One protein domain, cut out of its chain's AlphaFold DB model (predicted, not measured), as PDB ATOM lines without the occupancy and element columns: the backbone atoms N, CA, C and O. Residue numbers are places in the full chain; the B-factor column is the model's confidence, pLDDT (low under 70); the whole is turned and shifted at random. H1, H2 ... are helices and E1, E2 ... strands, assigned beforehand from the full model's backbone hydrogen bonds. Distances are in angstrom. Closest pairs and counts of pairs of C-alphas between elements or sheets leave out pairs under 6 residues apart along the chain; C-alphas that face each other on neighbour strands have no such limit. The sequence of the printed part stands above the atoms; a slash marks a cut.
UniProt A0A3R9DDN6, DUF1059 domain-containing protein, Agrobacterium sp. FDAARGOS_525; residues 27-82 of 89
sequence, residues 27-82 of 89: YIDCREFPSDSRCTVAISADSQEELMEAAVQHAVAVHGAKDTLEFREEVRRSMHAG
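Overview. This is residues 27 to 82 of the 89 residues of the protein "DUF1059 domain-containing protein" of Agrobacterium sp. FDAARGOS_525 (UniProt A0A3R9DDN6). A short two-strand hairpin, E1 and E2, has the longer helix H1 running lengthwise over one face, and the second helix H2 packs on H1 at a steep angle; a long loop, residues 30 to 41, joins the two strands. Here you find 56 printed residues with two named helices and two named strands, in the order E1, E2, H1, H2 along the chain. The sheet's order is E1 - E2, antiparallel, and the class is mixed, helices and strands. The whole is compact, with a radius of gyration of the C-alphas of 10.3 A, and rounded, spanning 28 by 24 by 16 A.

Along the chain. Find C-alpha 27 at (70.879, 127.745, 92.635); here the strand E1 begins, residues 27 to 29. Read on past the loop to residues 42 to 45, the strand E2, 10.3 A from first to last C-alpha. Next look at C-alpha 48, at (65.913, 134.628, 90.442); from there the helix H1 runs through residues 48 to 63, 20.9 A from first to last C-alpha. The helix H2 takes residues 69 to 77, 12.6 A long in the same measure, and ends at C-alpha 77, at (69.501, 135.274, 100.999).

Arrangement. Start with E1 and E2, a hairpin of antiparallel neighbour strands whose directions stand at 168 degrees. Look between Ile 28 and Ile 43: N 28 and O 43 are within hydrogen-bond range at 2.8 A, and so are N 43 and O 28 at 2.8 A. From E2 to H1, the closest C-alphas are those of Ala 45 and Leu 51, 5.2 A apart. From E1 to H1, the closest are those of Tyr 27 and Leu 51, 7.1 A apart. H1 touches H2 with its residues 52 to 56 alone, and the closest C-alphas are those of Met 52 and Val 75, 6.8 A apart. These two helices run opposite ways at a steep tilt of 64 degrees. H2 is apart from E2, and only just apart from E1, with the closest C-alphas 8.1 A from each other. In H1 and H2 every O i to N i+4 pair is within hydrogen-bond range.

Size, cuts and confidence. The two C-alphas farthest apart are those of Asp 36 and Asp 46, at 28.8 A, while the first and last printed C-alphas, of Tyr 27 and Gly 82, are 6.8 A apart. The printed part has no cut. The link from E1 to E2, 12 residues, is long; those from E2 to H1 and from H1 to H2 are tight. Look to the B-factor column for the model's confidence: the mean pLDDT of the printed part is 83.5, and residues 33 to 38 are under 70.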
ATOM      1  N   TYR A  27      71.319 128.992  92.035       87.88
ATOM      2  CA  TYR A  27      70.879 127.745  92.635       87.88
ATOM      3  C   TYR A  27      70.631 127.871  94.132       87.88
ATOM      4  O   TYR A  27      71.235 128.684  94.827       87.88
ATOM      5  N   ILE A  28      69.721 127.035  94.611       88.25
ATOM      6  CA  ILE A  28      69.460 126.792  96.021       88.25
ATOM      7  C   ILE A  28      69.696 125.311  96.262       88.25
ATOM      8  O   ILE A  28      69.172 124.455  95.545       88.25
ATOM      9  N   ASP A  29      70.479 125.011  97.287       87.19
ATOM     10  CA  ASP A  29      70.743 123.649  97.703       87.19
ATOM     11  C   ASP A  29      69.990 123.331  98.998       87.19
ATOM     12  O   ASP A  29      70.355 123.780 100.083       87.19
ATOM     13  N   CYS A  30      68.939 122.515  98.902       85.25
ATOM     14  CA  CYS A  30      68.150 122.128 100.070       85.25
ATOM     15  C   CYS A  30      68.925 121.202 101.027       85.25
ATOM     16  O   CYS A  30      68.471 120.980 102.147       85.25
ATOM     17  N   ARG A  31      70.103 120.691 100.631       81.50
ATOM     18  CA  ARG A  31      70.985 119.888 101.498       81.50
ATOM     19  C   ARG A  31      71.631 120.712 102.607       81.50
ATOM     20  O   ARG A  31      71.995 120.155 103.640       81.50
ATOM     21  N   GLU A  32      71.790 122.016 102.392       73.69
ATOM     22  CA  GLU A  32      72.404 122.925 103.365       73.69
ATOM     23  C   GLU A  32      71.483 123.209 104.559       73.69
ATOM     24  O   GLU A  32      71.946 123.668 105.603       73.69
ATOM     25  N   PHE A  33      70.195 122.876 104.438       69.06
ATOM     26  CA  PHE A  33      69.194 123.036 105.482       69.06
ATOM     27  C   PHE A  33      68.913 121.681 106.140       69.06
ATOM     28  O   PHE A  33      68.111 120.903 105.610       69.06
ATOM     29  N   PRO A  34      69.539 121.363 107.293       60.94
ATOM     30  CA  PRO A  34      69.303 120.110 107.999       60.94
ATOM     31  C   PRO A  34      67.873 120.090 108.554       60.94
ATOM     32  O   PRO A  34      67.606 120.509 109.675       60.94
ATOM     33  N   SER A  35      66.949 119.609 107.730       60.53
ATOM     34  CA  SER A  35      65.550 119.354 108.070       60.53
ATOM     35  C   SER A  35      65.327 117.847 108.199       60.53
ATOM     36  O   SER A  35      66.022 117.059 107.549       60.53
ATOM     37  N   ASP A  36      64.306 117.437 108.955       59.84
ATOM     38  CA  ASP A  36      63.910 116.025 109.124       59.84
ATOM     39  C   ASP A  36      63.667 115.277 107.797       59.84
ATOM     40  O   ASP A  36      63.817 114.058 107.721       59.84
ATOM     41  N   SER A  37      63.357 116.006 106.725       64.44
ATOM     42  CA  SER A  37      63.058 115.488 105.388       64.44
ATOM     43  C   SER A  37      64.274 114.999 104.587       64.44
ATOM     44  O   SER A  37      64.075 114.395 103.536       64.44
ATOM     45  N   ARG A  38      65.522 115.203 105.055       69.00
ATOM     46  CA  ARG A  38      66.762 114.765 104.362       69.00
ATOM     47  C   ARG A  38      66.737 115.053 102.849       69.00
ATOM     48  O   ARG A  38      67.065 114.187 102.035       69.00
ATOM     49  N   CYS A  39      66.329 116.263 102.465       80.25
ATOM     50  CA  CYS A  39      66.228 116.642 101.061       80.25
ATOM     51  C   CYS A  39      67.602 116.651 100.386       80.25
ATOM     52  O   CYS A  39      68.518 117.353 100.802       80.25
ATOM     53  N   THR A  40      67.727 115.887  99.301       83.19
ATOM     54  CA  THR A  40      68.920 115.854  98.440       83.19
ATOM     55  C   THR A  40      68.754 116.699  97.177       83.19
ATOM     56  O   THR A  40      69.502 116.529  96.216       83.19
ATOM     57  N   VAL A  41      67.732 117.554  97.150       86.12
ATOM     58  CA  VAL A  41      67.352 118.354  95.987       86.12
ATOM     59  C   VAL A  41      68.203 119.620  95.938       86.12
ATOM     60  O   VAL A  41      68.300 120.350  96.920       86.12
ATOM     61  N   ALA A  42      68.783 119.885  94.772       87.12
ATOM     62  CA  ALA A  42      69.333 121.184  94.416       87.12
ATOM     63  C   ALA A  42      68.495 121.741  93.262       87.12
ATOM     64  O   ALA A  42      68.272 121.046  92.270       87.12
ATOM     65  N   ILE A  43      68.004 122.965  93.417       88.06
ATOM     66  CA  ILE A  43      67.166 123.651  92.433       88.06
ATOM     67  C   ILE A  43      68.026 124.728  91.793       88.06
ATOM     68  O   ILE A  43      68.672 125.496  92.499       88.06
ATOM     69  N   SER A  44      68.039 124.791  90.469       87.19
ATOM     70  CA  SER A  44      68.748 125.824  89.717       87.19
ATOM     71  C   SER A  44      67.826 126.437  88.678       87.19
ATOM     72  O   SER A  44      67.082 125.702  88.030       87.19
ATOM     73  N   ALA A  45      67.900 127.751  88.500       86.06
ATOM     74  CA  ALA A  45      67.174 128.449  87.448       86.06
ATOM     75  C   ALA A  45      67.995 129.614  86.888       86.06
ATOM     76  O   ALA A  45      68.914 130.130  87.534       86.06
ATOM     77  N   ASP A  46      67.634 130.032  85.680       82.62
ATOM     78  CA  ASP A  46      68.271 131.155  84.999       82.62
ATOM     79  C   ASP A  46      67.813 132.496  85.593       82.62
ATOM     80  O   ASP A  46      68.597 133.444  85.687       82.62
ATOM     81  N   SER A  47      66.560 132.565  86.059       84.88
ATOM     82  CA  SER A  47      65.992 133.737  86.719       84.88
ATOM     83  C   SER A  47      65.865 133.549  88.235       84.88
ATOM     84  O   SER A  47      65.606 132.459  88.750       84.88
ATOM     85  N   GLN A  48      66.039 134.645  88.980       84.69
ATOM     86  CA  GLN A  48      65.913 134.628  90.442       84.69
ATOM     87  C   GLN A  48      64.469 134.352  90.886       84.69
ATOM     88  O   GLN A  48      64.222 133.716  91.906       84.69
ATOM     89  N   GLU A  49      63.516 134.870  90.120       86.94
ATOM     90  CA  GLU A  49      62.083 134.781  90.378       86.94
ATOM     91  C   GLU A  49      61.575 133.342  90.221       86.94
ATOM     92  O   GLU A  49      60.944 132.832  91.147       86.94
ATOM     93  N   GLU A  50      61.944 132.641  89.142       88.44
ATOM     94  CA  GLU A  50      61.615 131.215  88.983       88.44
ATOM     95  C   GLU A  50      62.277 130.356  90.061       88.44
ATOM     96  O   GLU A  50      61.641 129.456  90.613       88.44
ATOM     97  N   LEU A  51      63.536 130.655  90.407       89.31
ATOM     98  CA  LEU A  51      64.237 129.941  91.469       89.31
ATOM     99  C   LEU A  51      63.538 130.112  92.821       89.31
ATOM    100  O   LEU A  51      63.413 129.146  93.575       89.31
ATOM    101  N   MET A  52      63.085 131.331  93.131       90.25
ATOM    102  CA  MET A  52      62.399 131.609  94.390       90.25
ATOM    103  C   MET A  52      61.082 130.842  94.469       90.25
ATOM    104  O   MET A  52      60.844 130.157  95.459       90.25
ATOM    105  N   GLU A  53      60.246 130.936  93.436       91.38
ATOM    106  CA  GLU A  53      58.948 130.259  93.410       91.38
ATOM    107  C   GLU A  53      59.119 128.739  93.532       91.38
ATOM    108  O   GLU A  53      58.455 128.107  94.356       91.38
ATOM    109  N   ALA A  54      60.076 128.153  92.805       90.94
ATOM    110  CA  ALA A  54      60.367 126.723  92.887       90.94
ATOM    111  C   ALA A  54      60.851 126.297  94.285       90.94
ATOM    112  O   ALA A  54      60.393 125.286  94.824       90.94
ATOM    113  N   ALA A  55      61.748 127.071  94.902       89.69
ATOM    114  CA  ALA A  55      62.259 126.775  96.237       89.69
ATOM    115  C   ALA A  55      61.187 126.925  97.325       89.69
ATOM    116  O   ALA A  55      61.098 126.081  98.218       89.69
ATOM    117  N   VAL A  56      60.337 127.951  97.235       90.56
ATOM    118  CA  VAL A  56      59.228 128.162  98.176       90.56
ATOM    119  C   VAL A  56      58.211 127.034  98.059       90.56
ATOM    120  O   VAL A  56      57.829 126.452  99.073       90.56
ATOM    121  N   GLN A  57      57.823 126.656  96.839       91.44
ATOM    122  CA  GLN A  57      56.912 125.531  96.626       91.44
ATOM    123  C   GLN A  57      57.484 124.220  97.171       91.44
ATOM    124  O   GLN A  57      56.762 123.463  97.821       91.44
ATOM    125  N   HIS A  58      58.781 123.966  96.971       90.19
ATOM    126  CA  HIS A  58      59.449 122.799  97.542       90.19
ATOM    127  C   HIS A  58      59.427 122.822  99.075       90.19
ATOM    128  O   HIS A  58      59.074 121.827  99.707       90.19
ATOM    129  N   ALA A  59      59.751 123.960  99.687       87.00
ATOM    130  CA  ALA A  59      59.756 124.100 101.136       87.00
ATOM    131  C   ALA A  59      58.360 123.906 101.752       87.00
ATOM    132  O   ALA A  59      58.225 123.217 102.762       87.00
ATOM    133  N   VAL A  60      57.308 124.444 101.133       88.75
ATOM    134  CA  VAL A  60      55.927 124.268 101.608       88.75
ATOM    135  C   VAL A  60      55.470 122.818 101.444       88.75
ATOM    136  O   VAL A  60      54.929 122.231 102.379       88.75
ATOM    137  N   ALA A  61      55.707 122.218 100.275       87.19
ATOM    138  CA  ALA A  61      55.212 120.880  99.963       87.19
ATOM    139  C   ALA A  61      55.985 119.760 100.680       87.19
ATOM    140  O   ALA A  61      55.382 118.767 101.079       87.19
ATOM    141  N   VAL A  62      57.308 119.903 100.833       85.12
ATOM    142  CA  VAL A  62      58.186 118.842 101.361       85.12
ATOM    143  C   VAL A  62      58.575 119.078 102.816       85.12
ATOM    144  O   VAL A  62      58.618 118.131 103.597       85.12
ATOM    145  N   HIS A  63      58.840 120.328 103.200       80.75
ATOM    146  CA  HIS A  63      59.244 120.671 104.568       80.75
ATOM    147  C   HIS A  63      58.075 121.175 105.425       80.75
ATOM    148  O   HIS A  63      58.258 121.413 106.617       80.75
ATOM    149  N   GLY A  64      56.880 121.357 104.847       82.00
ATOM    150  CA  GLY A  64      55.741 121.945 105.555       82.00
ATOM    151  C   GLY A  64      56.000 123.387 106.003       82.00
ATOM    152  O   GLY A  64      55.334 123.874 106.922       82.00
ATOM    153  N   ALA A  65      56.986 124.058 105.395       80.75
ATOM    154  CA  ALA A  65      57.297 125.447 105.691       80.75
ATOM    155  C   ALA A  65      56.093 126.331 105.338       80.75
ATOM    156  O   ALA A  65      55.310 126.022 104.440       80.75
ATOM    157  N   LYS A  66      55.924 127.443 106.054       84.94
ATOM    158  CA  LYS A  66      54.884 128.420 105.725       84.94
ATOM    159  C   LYS A  66      55.445 129.440 104.747       84.94
ATOM    160  O   LYS A  66      56.498 130.015 105.006       84.94
ATOM    161  N   ASP A  67      54.704 129.702 103.674       87.69
ATOM    162  CA  ASP A  67      55.005 130.794 102.750       87.69
ATOM    163  C   ASP A  67      54.698 132.140 103.426       87.69
ATOM    164  O   ASP A  67      53.576 132.648 103.392       87.69
ATOM    165  N   THR A  68      55.691 132.675 104.135       90.00
ATOM    166  CA  THR A  68      55.669 134.019 104.712       90.00
ATOM    167  C   THR A  68      56.636 134.920 103.952       90.00
ATOM    168  O   THR A  68      57.599 134.460 103.339       90.00
ATOM    169  N   LEU A  69      56.412 136.236 104.015       88.06
ATOM    170  CA  LEU A  69      57.326 137.208 103.402       88.06
ATOM    171  C   LEU A  69      58.753 137.075 103.954       88.06
ATOM    172  O   LEU A  69      59.710 137.121 103.188       88.06
ATOM    173  N   GLU A  70      58.885 136.829 105.258       87.44
ATOM    174  CA  GLU A  70      60.170 136.577 105.915       87.44
ATOM    175  C   GLU A  70      60.868 135.330 105.353       87.44
ATOM    176  O   GLU A  70      62.059 135.374 105.042       87.44
ATOM    177  N   PHE A  71      60.118 134.244 105.134       87.44
ATOM    178  CA  PHE A  71      60.656 133.027 104.534       87.44
ATOM    179  C   PHE A  71      61.130 133.274 103.096       87.44
ATOM    180  O   PHE A  71      62.229 132.870 102.724       87.44
ATOM    181  N   ARG A  72      60.366 134.024 102.292       89.12
ATOM    182  CA  ARG A  72      60.788 134.411 100.934       89.12
ATOM    183  C   ARG A  72      62.069 135.250 100.933       89.12
ATOM    184  O   ARG A  72      62.903 135.104 100.038       89.12
ATOM    185  N   GLU A  73      62.251 136.120 101.921       89.25
ATOM    186  CA  GLU A  73      63.485 136.895 102.087       89.25
ATOM    187  C   GLU A  73      64.670 136.032 102.536       89.25
ATOM    188  O   GLU A  73      65.802 136.258 102.105       89.25
ATOM    189  N   GLU A  74      64.439 135.035 103.385       86.25
ATOM    190  CA  GLU A  74      65.451 134.051 103.772       86.25
ATOM    191  C   GLU A  74      65.881 133.169 102.595       86.25
ATOM    192  O   GLU A  74      67.078 133.003 102.352       86.25
ATOM    193  N   VAL A  75      64.922 132.698 101.797       87.56
ATOM    194  CA  VAL A  75      65.175 131.954 100.557       87.56
ATOM    195  C   VAL A  75      66.016 132.794  99.596       87.56
ATOM    196  O   VAL A  75      67.022 132.302  99.093       87.56
ATOM    197  N   ARG A  76      65.690 134.082  99.406       86.31
ATOM    198  CA  ARG A  76      66.503 135.005  98.588       86.31
ATOM    199  C   ARG A  76      67.942 135.141  99.083       86.31
ATOM    200  O   ARG A  76      68.854 135.216  98.268       86.31
ATOM    201  N   ARG A  77      68.154 135.193 100.401       84.94
ATOM    202  CA  ARG A  77      69.501 135.274 100.999       84.94
ATOM    203  C   ARG A  77      70.294 133.977 100.860       84.94
ATOM    204  O   ARG A  77      71.518 134.019 100.897       84.94
ATOM    205  N   SER A  78      69.597 132.860 100.694       83.69
ATOM    206  CA  SER A  78      70.171 131.518 100.568       83.69
ATOM    207  C   SER A  78      70.433 131.109  99.115       83.69
ATOM    208  O   SER A  78      70.857 129.988  98.851       83.69
ATOM    209  N   MET A  79      70.162 132.003  98.160       86.88
ATOM    210  CA  MET A  79      70.471 131.792  96.751       86.88
ATOM    211  C   MET A  79      71.960 131.983  96.499       86.88
ATOM    212  O   MET A  79      72.528 133.041  96.780       86.88
ATOM    213  N   HIS A  80      72.573 130.979  95.888       82.81
ATOM    214  CA  HIS A  80      73.957 131.033  95.449       82.81
ATOM    215  C   HIS A  80      74.022 131.392  93.967       82.81
ATOM    216  O   HIS A  80      73.256 130.883  93.147       82.81
ATOM    217  N   ALA A  81      74.960 132.269  93.613       74.31
ATOM    218  CA  ALA A  81      75.251 132.590  92.222       74.31
ATOM    219  C   ALA A  81      76.166 131.516  91.610       74.31
ATOM    220  O   ALA A  81      77.195 131.162  92.192       74.31
ATOM    221  N   GLY A  82      75.811 131.022  90.425       71.00
ATOM    222  CA  GLY A  82      76.552 130.023  89.657       71.00
ATOM    223  C   GLY A  82      75.801 128.700  89.462       71.00
ATOM    224  O   GLY A  82      74.608 128.561  89.699       71.00
TER     225      GLY A  82